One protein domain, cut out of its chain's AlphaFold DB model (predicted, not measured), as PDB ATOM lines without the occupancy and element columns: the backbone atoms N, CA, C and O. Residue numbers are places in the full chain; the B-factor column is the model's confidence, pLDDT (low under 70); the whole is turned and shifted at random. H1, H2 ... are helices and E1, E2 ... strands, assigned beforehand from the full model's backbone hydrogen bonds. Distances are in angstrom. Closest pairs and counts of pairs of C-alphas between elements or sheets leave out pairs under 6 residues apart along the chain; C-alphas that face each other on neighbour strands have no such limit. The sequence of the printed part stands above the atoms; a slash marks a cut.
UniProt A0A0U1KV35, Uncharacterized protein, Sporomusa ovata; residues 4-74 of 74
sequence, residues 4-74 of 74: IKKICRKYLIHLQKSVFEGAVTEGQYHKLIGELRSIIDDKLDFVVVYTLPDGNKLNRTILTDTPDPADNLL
ATOM      1  N   ILE A   4     -40.716 -10.305 -18.076       93.44
ATOM      2  CA  ILE A   4     -40.144 -11.659 -17.946       93.44
ATOM      3  C   ILE A   4     -38.654 -11.649 -18.304       93.44
ATOM      4  O   ILE A   4     -37.817 -12.062 -17.510       93.44
ATOM      5  N   LYS A   5     -38.297 -11.060 -19.453       94.38
ATOM      6  CA  LYS A   5     -36.898 -10.944 -19.897       94.38
ATOM      7  C   LYS A   5     -36.015 -10.228 -18.874       94.38
ATOM      8  O   LYS A   5     -34.862 -10.612 -18.697       94.38
ATOM      9  N   LYS A   6     -36.520  -9.174 -18.224       95.00
ATOM     10  CA  LYS A   6     -35.757  -8.464 -17.186       95.00
ATOM     11  C   LYS A   6     -35.504  -9.349 -15.970       95.00
ATOM     12  O   LYS A   6     -34.405  -9.286 -15.438       95.00
ATOM     13  N   ILE A   7     -36.487 -10.148 -15.555       97.00
ATOM     14  CA  ILE A   7     -36.348 -11.081 -14.431       97.00
ATOM     15  C   ILE A   7     -35.359 -12.189 -14.793       97.00
ATOM     16  O   ILE A   7     -34.367 -12.338 -14.090       97.00
ATOM     17  N   CYS A   8     -35.539 -12.886 -15.922       96.56
ATOM     18  CA  CYS A   8     -34.639 -13.973 -16.323       96.56
ATOM     19  C   CYS A   8     -33.177 -13.512 -16.421       96.56
ATOM     20  O   CYS A   8     -32.298 -14.199 -15.924       96.56
ATOM     21  N   ARG A   9     -32.909 -12.310 -16.956       94.94
ATOM     22  CA  ARG A   9     -31.545 -11.747 -17.060       94.94
ATOM     23  C   ARG A   9     -30.849 -11.470 -15.725       94.94
ATOM     24  O   ARG A   9     -29.647 -11.240 -15.734       94.94
ATOM     25  N   LYS A  10     -31.573 -11.436 -14.600       96.06
ATOM     26  CA  LYS A  10     -30.954 -11.331 -13.267       96.06
ATOM     27  C   LYS A  10     -30.306 -12.648 -12.831       96.06
ATOM     28  O   LYS A  10     -29.426 -12.622 -11.981       96.06
ATOM     29  N   TYR A  11     -30.780 -13.768 -13.374       96.69
ATOM     30  CA  TYR A  11     -30.458 -15.112 -12.897       96.69
ATOM     31  C   TYR A  11     -29.806 -15.996 -13.970       96.69
ATOM     32  O   TYR A  11     -29.072 -16.910 -13.627       96.69
ATOM     33  N   LEU A  12     -30.072 -15.734 -15.251       95.56
ATOM     34  CA  LEU A  12     -29.727 -16.589 -16.388       95.56
ATOM     35  C   LEU A  12     -29.130 -15.764 -17.538       95.56
ATOM     36  O   LEU A  12     -29.431 -14.574 -17.699       95.56
ATOM     37  N   ILE A  13     -28.347 -16.417 -18.396       93.12
ATOM     38  CA  ILE A  13     -27.853 -15.854 -19.655       93.12
ATOM     39  C   ILE A  13     -28.971 -15.858 -20.694       93.12
ATOM     40  O   ILE A  13     -29.780 -16.778 -20.782       93.12
ATOM     41  N   HIS A  14     -29.038 -14.791 -21.488       93.38
ATOM     42  CA  HIS A  14     -30.029 -14.633 -22.548       93.38
ATOM     43  C   HIS A  14     -29.492 -15.210 -23.865       93.38
ATOM     44  O   HIS A  14     -28.597 -14.611 -24.452       93.38
ATOM     45  N   LEU A  15     -30.050 -16.334 -24.333       91.81
ATOM     46  CA  LEU A  15     -29.577 -17.046 -25.533       91.81
ATOM     47  C   LEU A  15     -30.332 -16.646 -26.806       91.81
ATOM     48  O   LEU A  15     -29.740 -16.346 -27.836       91.81
ATOM     49  N   GLN A  16     -31.665 -16.624 -26.745       91.62
ATOM     50  CA  GLN A  16     -32.542 -16.254 -27.866       91.62
ATOM     51  C   GLN A  16     -33.704 -15.404 -27.366       91.62
ATOM     52  O   GLN A  16     -33.892 -15.282 -26.163       91.62
ATOM     53  N   LYS A  17     -34.534 -14.841 -28.260       91.00
ATOM     54  CA  LYS A  17     -35.637 -13.908 -27.924       91.00
ATOM     55  C   LYS A  17     -36.370 -14.231 -26.607       91.00
ATOM     56  O   LYS A  17     -36.511 -13.312 -25.797       91.00
ATOM     57  N   SER A  18     -36.717 -15.501 -26.381       93.38
ATOM     58  CA  SER A  18     -37.391 -15.989 -25.166       93.38
ATOM     59  C   SER A  18     -36.719 -17.214 -24.524       93.38
ATOM     60  O   SER A  18     -37.378 -17.939 -23.789       93.38
ATOM     61  N   VAL A  19     -35.432 -17.458 -24.794       94.56
ATOM     62  CA  VAL A  19     -34.683 -18.603 -24.239       94.56
ATOM     63  C   VAL A  19     -33.570 -18.096 -23.333       94.56
ATOM     64  O   VAL A  19     -32.813 -17.197 -23.717       94.56
ATOM     65  N   PHE A  20     -33.489 -18.676 -22.138       95.19
ATOM     66  CA  PHE A  20     -32.518 -18.331 -21.109       95.19
ATOM     67  C   PHE A  20     -31.973 -19.604 -20.462       95.19
ATOM     68  O   PHE A  20     -32.726 -20.556 -20.274       95.19
ATOM     69  N   GLU A  21     -30.693 -19.597 -20.108       92.69
ATOM     70  CA  GLU A  21     -29.990 -20.751 -19.542       92.69
ATOM     71  C   GLU A  21     -28.900 -20.279 -18.577       92.69
ATOM     72  O   GLU A  21     -28.354 -19.188 -18.737       92.69
ATOM     73  N   GLY A  22     -28.584 -21.080 -17.565       90.81
ATOM     74  CA  GLY A  22     -27.481 -20.805 -16.655       90.81
ATOM     75  C   GLY A  22     -27.537 -21.667 -15.403       90.81
ATOM     76  O   GLY A  22     -28.610 -22.109 -14.990       90.81
ATOM     77  N   ALA A  23     -26.373 -21.880 -14.793       91.12
ATOM     78  CA  ALA A  23     -26.280 -22.486 -13.475       91.12
ATOM     79  C   ALA A  23     -26.804 -21.506 -12.417       91.12
ATOM     80  O   ALA A  23     -26.413 -20.337 -12.387       91.12
ATOM     81  N   VAL A  24     -27.677 -21.989 -11.538       92.50
ATOM     82  CA  VAL A  24     -28.214 -21.221 -10.414       92.50
ATOM     83  C   VAL A  24     -28.205 -22.079  -9.160       92.50
ATOM     84  O   VAL A  24     -28.416 -23.284  -9.217       92.50
ATOM     85  N   THR A  25     -27.982 -21.449  -8.012       94.62
ATOM     86  CA  THR A  25     -28.202 -22.103  -6.715       94.62
ATOM     87  C   THR A  25     -29.698 -22.324  -6.471       94.62
ATOM     88  O   THR A  25     -30.524 -21.550  -6.958       94.62
ATOM     89  N   GLU A  26     -30.055 -23.287  -5.619       94.31
ATOM     90  CA  GLU A  26     -31.447 -23.515  -5.190       94.31
ATOM     91  C   GLU A  26     -32.131 -22.228  -4.694       94.31
ATOM     92  O   GLU A  26     -33.262 -21.905  -5.060       94.31
ATOM     93  N   GLY A  27     -31.416 -21.409  -3.914       97.25
ATOM     94  CA  GLY A  27     -31.940 -20.134  -3.424       97.25
ATOM     95  C   GLY A  27     -32.214 -19.114  -4.538       97.25
ATOM     96  O   GLY A  27     -33.202 -18.380  -4.475       97.25
ATOM     97  N   GLN A  28     -31.364 -19.057  -5.568       97.25
ATOM     98  CA  GLN A  28     -31.598 -18.219  -6.751       97.25
ATOM     99  C   GLN A  28     -32.752 -18.758  -7.592       97.25
ATOM    100  O   GLN A  28     -33.574 -17.967  -8.049       97.25
ATOM    101  N   TYR A  29     -32.851 -20.078  -7.746       96.88
ATOM    102  CA  TYR A  29     -33.949 -20.726  -8.450       96.88
ATOM    103  C   TYR A  29     -35.299 -20.386  -7.810       96.88
ATOM    104  O   TYR A  29     -36.195 -19.876  -8.482       96.88
ATOM    105  N   HIS A  30     -35.431 -20.543  -6.490       97.81
ATOM    106  CA  HIS A  30     -36.660 -20.181  -5.783       97.81
ATOM    107  C   HIS A  30     -37.029 -18.700  -5.947       97.81
ATOM    108  O   HIS A  30     -38.201 -18.382  -6.163       97.81
ATOM    109  N   LYS A  31     -36.044 -17.792  -5.898       98.31
ATOM    110  CA  LYS A  31     -36.269 -16.357  -6.139       98.31
ATOM    111  C   LYS A  31     -36.721 -16.078  -7.573       98.31
ATOM    112  O   LYS A  31     -37.691 -15.349  -7.760       98.31
ATOM    113  N   LEU A  32     -36.071 -16.689  -8.566       97.88
ATOM    114  CA  LEU A  32     -36.443 -16.587  -9.978       97.88
ATOM    115  C   LEU A  32     -37.894 -17.031 -10.198       97.88
ATOM    116  O   LEU A  32     -38.682 -16.279 -10.769       97.88
ATOM    117  N   ILE A  33     -38.265 -18.219  -9.710       97.75
ATOM    118  CA  ILE A  33     -39.628 -18.747  -9.856       97.75
ATOM    119  C   ILE A  33     -40.648 -17.861  -9.133       97.75
ATOM    120  O   ILE A  33     -41.716 -17.594  -9.683       97.75
ATOM    121  N   GLY A  34     -40.327 -17.362  -7.936       97.88
ATOM    122  CA  GLY A  34     -41.185 -16.433  -7.196       97.88
ATOM    123  C   GLY A  34     -41.430 -15.119  -7.946       97.88
ATOM    124  O   GLY A  34     -42.577 -14.705  -8.108       97.88
ATOM    125  N   GLU A  35     -40.369 -14.489  -8.464       97.75
ATOM    126  CA  GLU A  35     -40.484 -13.266  -9.266       97.75
ATOM    127  C   GLU A  35     -41.286 -13.497 -10.554       97.75
ATOM    128  O   GLU A  35     -42.148 -12.684 -10.892       97.75
ATOM    129  N   LEU A  36     -41.050 -14.610 -11.257       96.94
ATOM    130  CA  LEU A  36     -41.785 -14.954 -12.476       96.94
ATOM    131  C   LEU A  36     -43.277 -15.173 -12.199       96.94
ATOM    132  O   LEU A  36     -44.113 -14.565 -12.865       96.94
ATOM    133  N   ARG A  37     -43.624 -15.962 -11.177       96.44
ATOM    134  CA  ARG A  37     -45.024 -16.209 -10.786       96.44
ATOM    135  C   ARG A  37     -45.783 -14.936 -10.424       96.44
ATOM    136  O   ARG A  37     -46.986 -14.882 -10.622       96.44
ATOM    137  N   SER A  38     -45.098 -13.905  -9.925       96.56
ATOM    138  CA  SER A  38     -45.738 -12.625  -9.591       96.56
ATOM    139  C   SER A  38     -46.190 -11.806 -10.808       96.56
ATOM    140  O   SER A  38     -46.893 -10.810 -10.643       96.56
ATOM    141  N   ILE A  39     -45.758 -12.178 -12.019       95.62
ATOM    142  CA  ILE A  39     -46.050 -11.415 -13.240       95.62
ATOM    143  C   ILE A  39     -46.671 -12.232 -14.375       95.62
ATOM    144  O   ILE A  39     -47.118 -11.615 -15.338       95.62
ATOM    145  N   ILE A  40     -46.629 -13.562 -14.290       95.62
ATOM    146  CA  ILE A  40     -47.181 -14.486 -15.287       95.62
ATOM    147  C   ILE A  40     -48.691 -14.604 -15.077       95.62
ATOM    148  O   ILE A  40     -49.142 -14.783 -13.946       95.62
ATOM    149  N   ASP A  41     -49.447 -14.551 -16.169       95.56
ATOM    150  CA  ASP A  41     -50.851 -14.957 -16.207       95.56
ATOM    151  C   ASP A  41     -50.930 -16.431 -16.632       95.56
ATOM    152  O   ASP A  41     -50.572 -16.786 -17.753       95.56
ATOM    153  N   ASP A  42     -51.392 -17.304 -15.739       93.06
ATOM    154  CA  ASP A  42     -51.410 -18.755 -15.949       93.06
ATOM    155  C   ASP A  42     -52.391 -19.231 -17.035       93.06
ATOM    156  O   ASP A  42     -52.335 -20.393 -17.442       93.06
ATOM    157  N   LYS A  43     -53.266 -18.350 -17.535       96.00
ATOM    158  CA  LYS A  43     -54.215 -18.650 -18.618       96.00
ATOM    159  C   LYS A  43     -53.775 -18.112 -19.971       96.00
ATOM    160  O   LYS A  43     -54.264 -18.597 -20.991       96.00
ATOM    161  N   LEU A  44     -52.914 -17.097 -19.988       95.19
ATOM    162  CA  LEU A  44     -52.509 -16.397 -21.212       95.19
ATOM    163  C   LEU A  44     -51.048 -16.647 -21.585       95.19
ATOM    164  O   LEU A  44     -50.712 -16.641 -22.770       95.19
ATOM    165  N   ASP A  45     -50.190 -16.875 -20.594       94.00
ATOM    166  CA  ASP A  45     -48.762 -17.068 -20.792       94.00
ATOM    167  C   ASP A  45     -48.384 -18.555 -20.771       94.00
ATOM    168  O   ASP A  45     -48.956 -19.374 -20.054       94.00
ATOM    169  N   PHE A  46     -47.341 -18.901 -21.527       93.94
ATOM    170  CA  PHE A  46     -46.758 -20.240 -21.533       93.94
ATOM    171  C   PHE A  46     -45.272 -20.167 -21.186       93.94
ATOM    172  O   PHE A  46     -44.467 -19.615 -21.941       93.94
ATOM    173  N   VAL A  47     -44.907 -20.722 -20.030       94.50
ATOM    174  CA  VAL A  47     -43.534 -20.741 -19.521       94.50
ATOM    175  C   VAL A  47     -43.180 -22.160 -19.103       94.50
ATOM    176  O   VAL A  47     -43.890 -22.780 -18.317       94.50
ATOM    177  N   VAL A  48     -42.055 -22.659 -19.613       96.06
ATOM    178  CA  VAL A  48     -41.512 -23.976 -19.267       96.06
ATOM    179  C   VAL A  48     -40.113 -23.790 -18.706       96.06
ATOM    180  O   VAL A  48     -39.332 -22.989 -19.221       96.06
ATOM    181  N   VAL A  49     -39.808 -24.533 -17.647       95.38
ATOM    182  CA  VAL A  49     -38.504 -24.527 -16.987       95.38
ATOM    183  C   VAL A  49     -37.965 -25.949 -17.001       95.38
ATOM    184  O   VAL A  49     -38.594 -26.852 -16.456       95.38
ATOM    185  N   TYR A  50     -36.809 -26.139 -17.633       93.12
ATOM    186  CA  TYR A  50     -36.087 -27.405 -17.626       93.12
ATOM    187  C   TYR A  50     -34.972 -27.332 -16.587       93.12
ATOM    188  O   TYR A  50     -34.173 -26.396 -16.607       93.12
ATOM    189  N   THR A  51     -34.918 -28.314 -15.690       90.94
ATOM    190  CA  THR A  51     -33.829 -28.479 -14.725       90.94
ATOM    191  C   THR A  51     -32.993 -29.690 -15.111       90.94
ATOM    192  O   THR A  51     -33.518 -30.750 -15.453       90.94
ATOM    193  N   LEU A  52     -31.674 -29.521 -15.090       89.00
ATOM    194  CA  LEU A  52     -30.713 -30.579 -15.367       89.00
ATOM    195  C   LEU A  52     -29.964 -30.882 -14.066       89.00
ATOM    196  O   LEU A  52     -29.516 -29.935 -13.421       89.00
ATOM    197  N   PRO A  53     -29.833 -32.157 -13.666       83.38
ATOM    198  CA  PRO A  53     -28.984 -32.531 -12.542       83.38
ATOM    199  C   PRO A  53     -27.532 -32.099 -12.762       83.38
ATOM    200  O   PRO A  53     -27.039 -32.112 -13.896       83.38
ATOM    201  N   ASP A  54     -26.845 -31.778 -11.668       77.88
ATOM    202  CA  ASP A  54     -25.425 -31.435 -11.693       77.88
ATOM    203  C   ASP A  54     -24.594 -32.525 -12.388       77.88
ATOM    204  O   ASP A  54     -24.798 -33.723 -12.190       77.88
ATOM    205  N   GLY A  55     -23.635 -32.099 -13.213       73.44
ATOM    206  CA  GLY A  55     -22.732 -32.995 -13.942       73.44
ATOM    207  C   GLY A  55     -23.256 -33.496 -15.291       73.44
ATOM    208  O   GLY A  55     -22.485 -34.076 -16.058       73.44
ATOM    209  N   ASN A  56     -24.517 -33.225 -15.641       78.31
ATOM    210  CA  ASN A  56     -25.023 -33.520 -16.979       78.31
ATOM    211  C   ASN A  56     -24.545 -32.468 -17.988       78.31
ATOM    212  O   ASN A  56     -24.806 -31.275 -17.841       78.31
ATOM    213  N   LYS A  57     -23.880 -32.916 -19.059       72.06
ATOM    214  CA  LYS A  57     -23.513 -32.040 -20.177       72.06
ATOM    215  C   LYS A  57     -24.732 -31.763 -21.047       72.06
ATOM    216  O   LYS A  57     -25.333 -32.690 -21.592       72.06
ATOM    217  N   LEU A  58     -25.056 -30.487 -21.219       81.06
ATOM    218  CA  LEU A  58     -25.997 -30.057 -22.240       81.06
ATOM    219  C   LEU A  58     -25.281 -30.028 -23.593       81.06
ATOM    220  O   LEU A  58     -24.335 -29.269 -23.789       81.06
ATOM    221  N   ASN A  59     -25.744 -30.843 -24.537       84.12
ATOM    222  CA  ASN A  59     -25.268 -30.764 -25.913       84.12
ATOM    223  C   ASN A  59     -26.031 -29.661 -26.648       84.12
ATOM    224  O   ASN A  59     -27.247 -29.750 -26.817       84.12
ATOM    225  N   ARG A  60     -25.307 -28.631 -27.099       86.00
ATOM    226  CA  ARG A  60     -25.844 -27.553 -27.935       86.00
ATOM    227  C   ARG A  60     -25.344 -27.728 -29.368       86.00
ATOM    228  O   ARG A  60     -24.159 -27.950 -29.595       86.00
ATOM    229  N   THR A  61     -26.241 -27.601 -30.339       90.12
ATOM    230  CA  THR A  61     -25.889 -27.528 -31.763       90.12
ATOM    231  C   THR A  61     -26.439 -26.223 -32.317       90.12
ATOM    232  O   THR A  61     -27.653 -26.046 -32.405       90.12
ATOM    233  N   ILE A  62     -25.547 -25.294 -32.657       90.94
ATOM    234  CA  ILE A  62     -25.914 -24.000 -33.234       90.94
ATOM    235  C   ILE A  62     -25.961 -24.166 -34.752       90.94
ATOM    236  O   ILE A  62     -24.970 -24.530 -35.376       90.94
ATOM    237  N   LEU A  63     -27.134 -23.932 -35.341       94.12
ATOM    238  CA  LEU A  63     -27.363 -24.082 -36.784       94.12
ATOM    239  C   LEU A  63     -27.083 -22.794 -37.578       94.12
ATOM    240  O   LEU A  63     -27.249 -22.774 -38.795       94.12
ATOM    241  N   THR A  64     -26.722 -21.710 -36.893       92.62
ATOM    242  CA  THR A  64     -26.541 -20.371 -37.465       92.62
ATOM    243  C   THR A  64     -25.099 -19.900 -37.347       92.62
ATOM    244  O   THR A  64     -24.399 -20.250 -36.403       92.62
ATOM    245  N   ASP A  65     -24.676 -19.042 -38.274       90.50
ATOM    246  CA  ASP A  65     -23.363 -18.391 -38.247       90.50
ATOM    247  C   ASP A  65     -23.389 -17.156 -37.332       90.50
ATOM    248  O   ASP A  65     -23.425 -16.005 -37.767       90.50
ATOM    249  N   THR A  66     -23.521 -17.405 -36.030       87.75
ATOM    250  CA  THR A  66     -23.583 -16.367 -34.996       87.75
ATOM    251  C   THR A  66     -22.797 -16.799 -33.762       87.75
ATOM    252  O   THR A  66     -22.881 -17.974 -33.404       87.75
ATOM    253  N   PRO A  67     -22.124 -15.872 -33.056       85.31
ATOM    254  CA  PRO A  67     -21.435 -16.192 -31.807       85.31
ATOM    255  C   PRO A  67     -22.380 -16.801 -30.764       85.31
ATOM    256  O   PRO A  67     -23.513 -16.329 -30.622       85.31
ATOM    257  N   ASP A  68     -21.909 -17.805 -30.019       87.19
ATOM    258  CA  ASP A  68     -22.652 -18.382 -28.894       87.19
ATOM    259  C   ASP A  68     -22.703 -17.366 -27.733       87.19
ATOM    260  O   ASP A  68     -21.661 -17.003 -27.178       87.19
ATOM    261  N   PRO A  69     -23.893 -16.887 -27.318       85.88
ATOM    262  CA  PRO A  69     -24.016 -15.965 -26.189       85.88
ATOM    263  C   PRO A  69     -23.545 -16.552 -24.850       85.88
ATOM    264  O   PRO A  69     -23.326 -15.792 -23.905       85.88
ATOM    265  N   ALA A  70     -23.426 -17.878 -24.748       82.25
ATOM    266  CA  ALA A  70     -22.983 -18.600 -23.561       82.25
ATOM    267  C   ALA A  70     -21.635 -19.317 -23.749       82.25
ATOM    268  O   ALA A  70     -21.344 -20.249 -23.000       82.25
ATOM    269  N   ASP A  71     -20.815 -18.881 -24.709       79.25
ATOM    270  CA  ASP A  71     -19.472 -19.437 -24.944       79.25
ATOM    271  C   ASP A  71     -18.562 -19.290 -23.711       79.25
ATOM    272  O   ASP A  71     -17.869 -20.215 -23.312       79.25
ATOM    273  N   ASN A  72     -18.659 -18.158 -23.006       66.69
ATOM    274  CA  ASN A  72     -17.834 -17.850 -21.827       66.69
ATOM    275  C   ASN A  72     -18.177 -18.669 -20.561       66.69
ATOM    276  O   ASN A  72     -17.693 -18.337 -19.478       66.69
ATOM    277  N   LEU A  73     -19.073 -19.655 -20.653       63.28
ATOM    278  CA  LEU A  73     -19.541 -20.471 -19.523       63.28
ATOM    279  C   LEU A  73     -19.197 -21.960 -19.646       63.28
ATOM    280  O   LEU A  73     -19.534 -22.717 -18.734       63.28
ATOM    281  N   LEU A  74     -18.567 -22.371 -20.752       52.50
ATOM    282  CA  LEU A  74     -18.098 -23.737 -20.994       52.50
ATOM    283  C   LEU A  74     -16.589 -23.873 -20.770       52.50
ATOM    284  O   LEU A  74     -15.857 -22.883 -20.990       52.50
TER     285      LEU A  74
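AT A GLANCE: This is residues 4 to 74 of the 74 residues of an uncharacterized protein of Sporomusa ovata (UniProt A0A0U1KV35). Little regular structure: two helices, H1 and H2, lie side by side next to a small two-stranded hairpin, E1 and E2, and the long unnamed stretch of residues 38 to 74 sweeps round them. The 71 printed residues hold H1, E1, E2 and H2 in that order, with 27 residues in named elements; the class is mixed. It is only just loose, close to compact, with radius of gyration of the C-alphas 13.4 A and spans of 35 by 26 by 18 A.

IN THESE COORDINATES: H1, residues 4 to 11, begins at C-alpha 4 (-40.144, -11.659, -17.946). E1 is residues 13 to 16 and E2 residues 19 to 21. H2, residues 26 to 37, is 16.4 A long and ends at C-alpha 37 (-45.024, -16.209, -10.786).

HOW THE PARTS SIT: H1 and H2 touch, opposite ways at a shallow tilt of 10 degrees; their closest C-alphas, Ile 4 and Leu 36, are 6.6 A apart. The hairpin E1 and E2 is antiparallel, with N 13 and O 21 at 2.8 A. The closest C-alphas of H1 and E2, Cys 8 and Phe 20, are 6.8 A apart. E1 and H2 are apart. In H2 every O i to N i+4 pair is within hydrogen-bond range, in H1 2 of 4.

THE WHOLE: The farthest C-alphas, Ser 38 and Asp 65, are 36.8 A apart. Residues 41 to 46 and 61 to 67 stand free. The printed part has no cut, and its three links between named elements are tight. Residues 72 to 74 have pLDDT under 70.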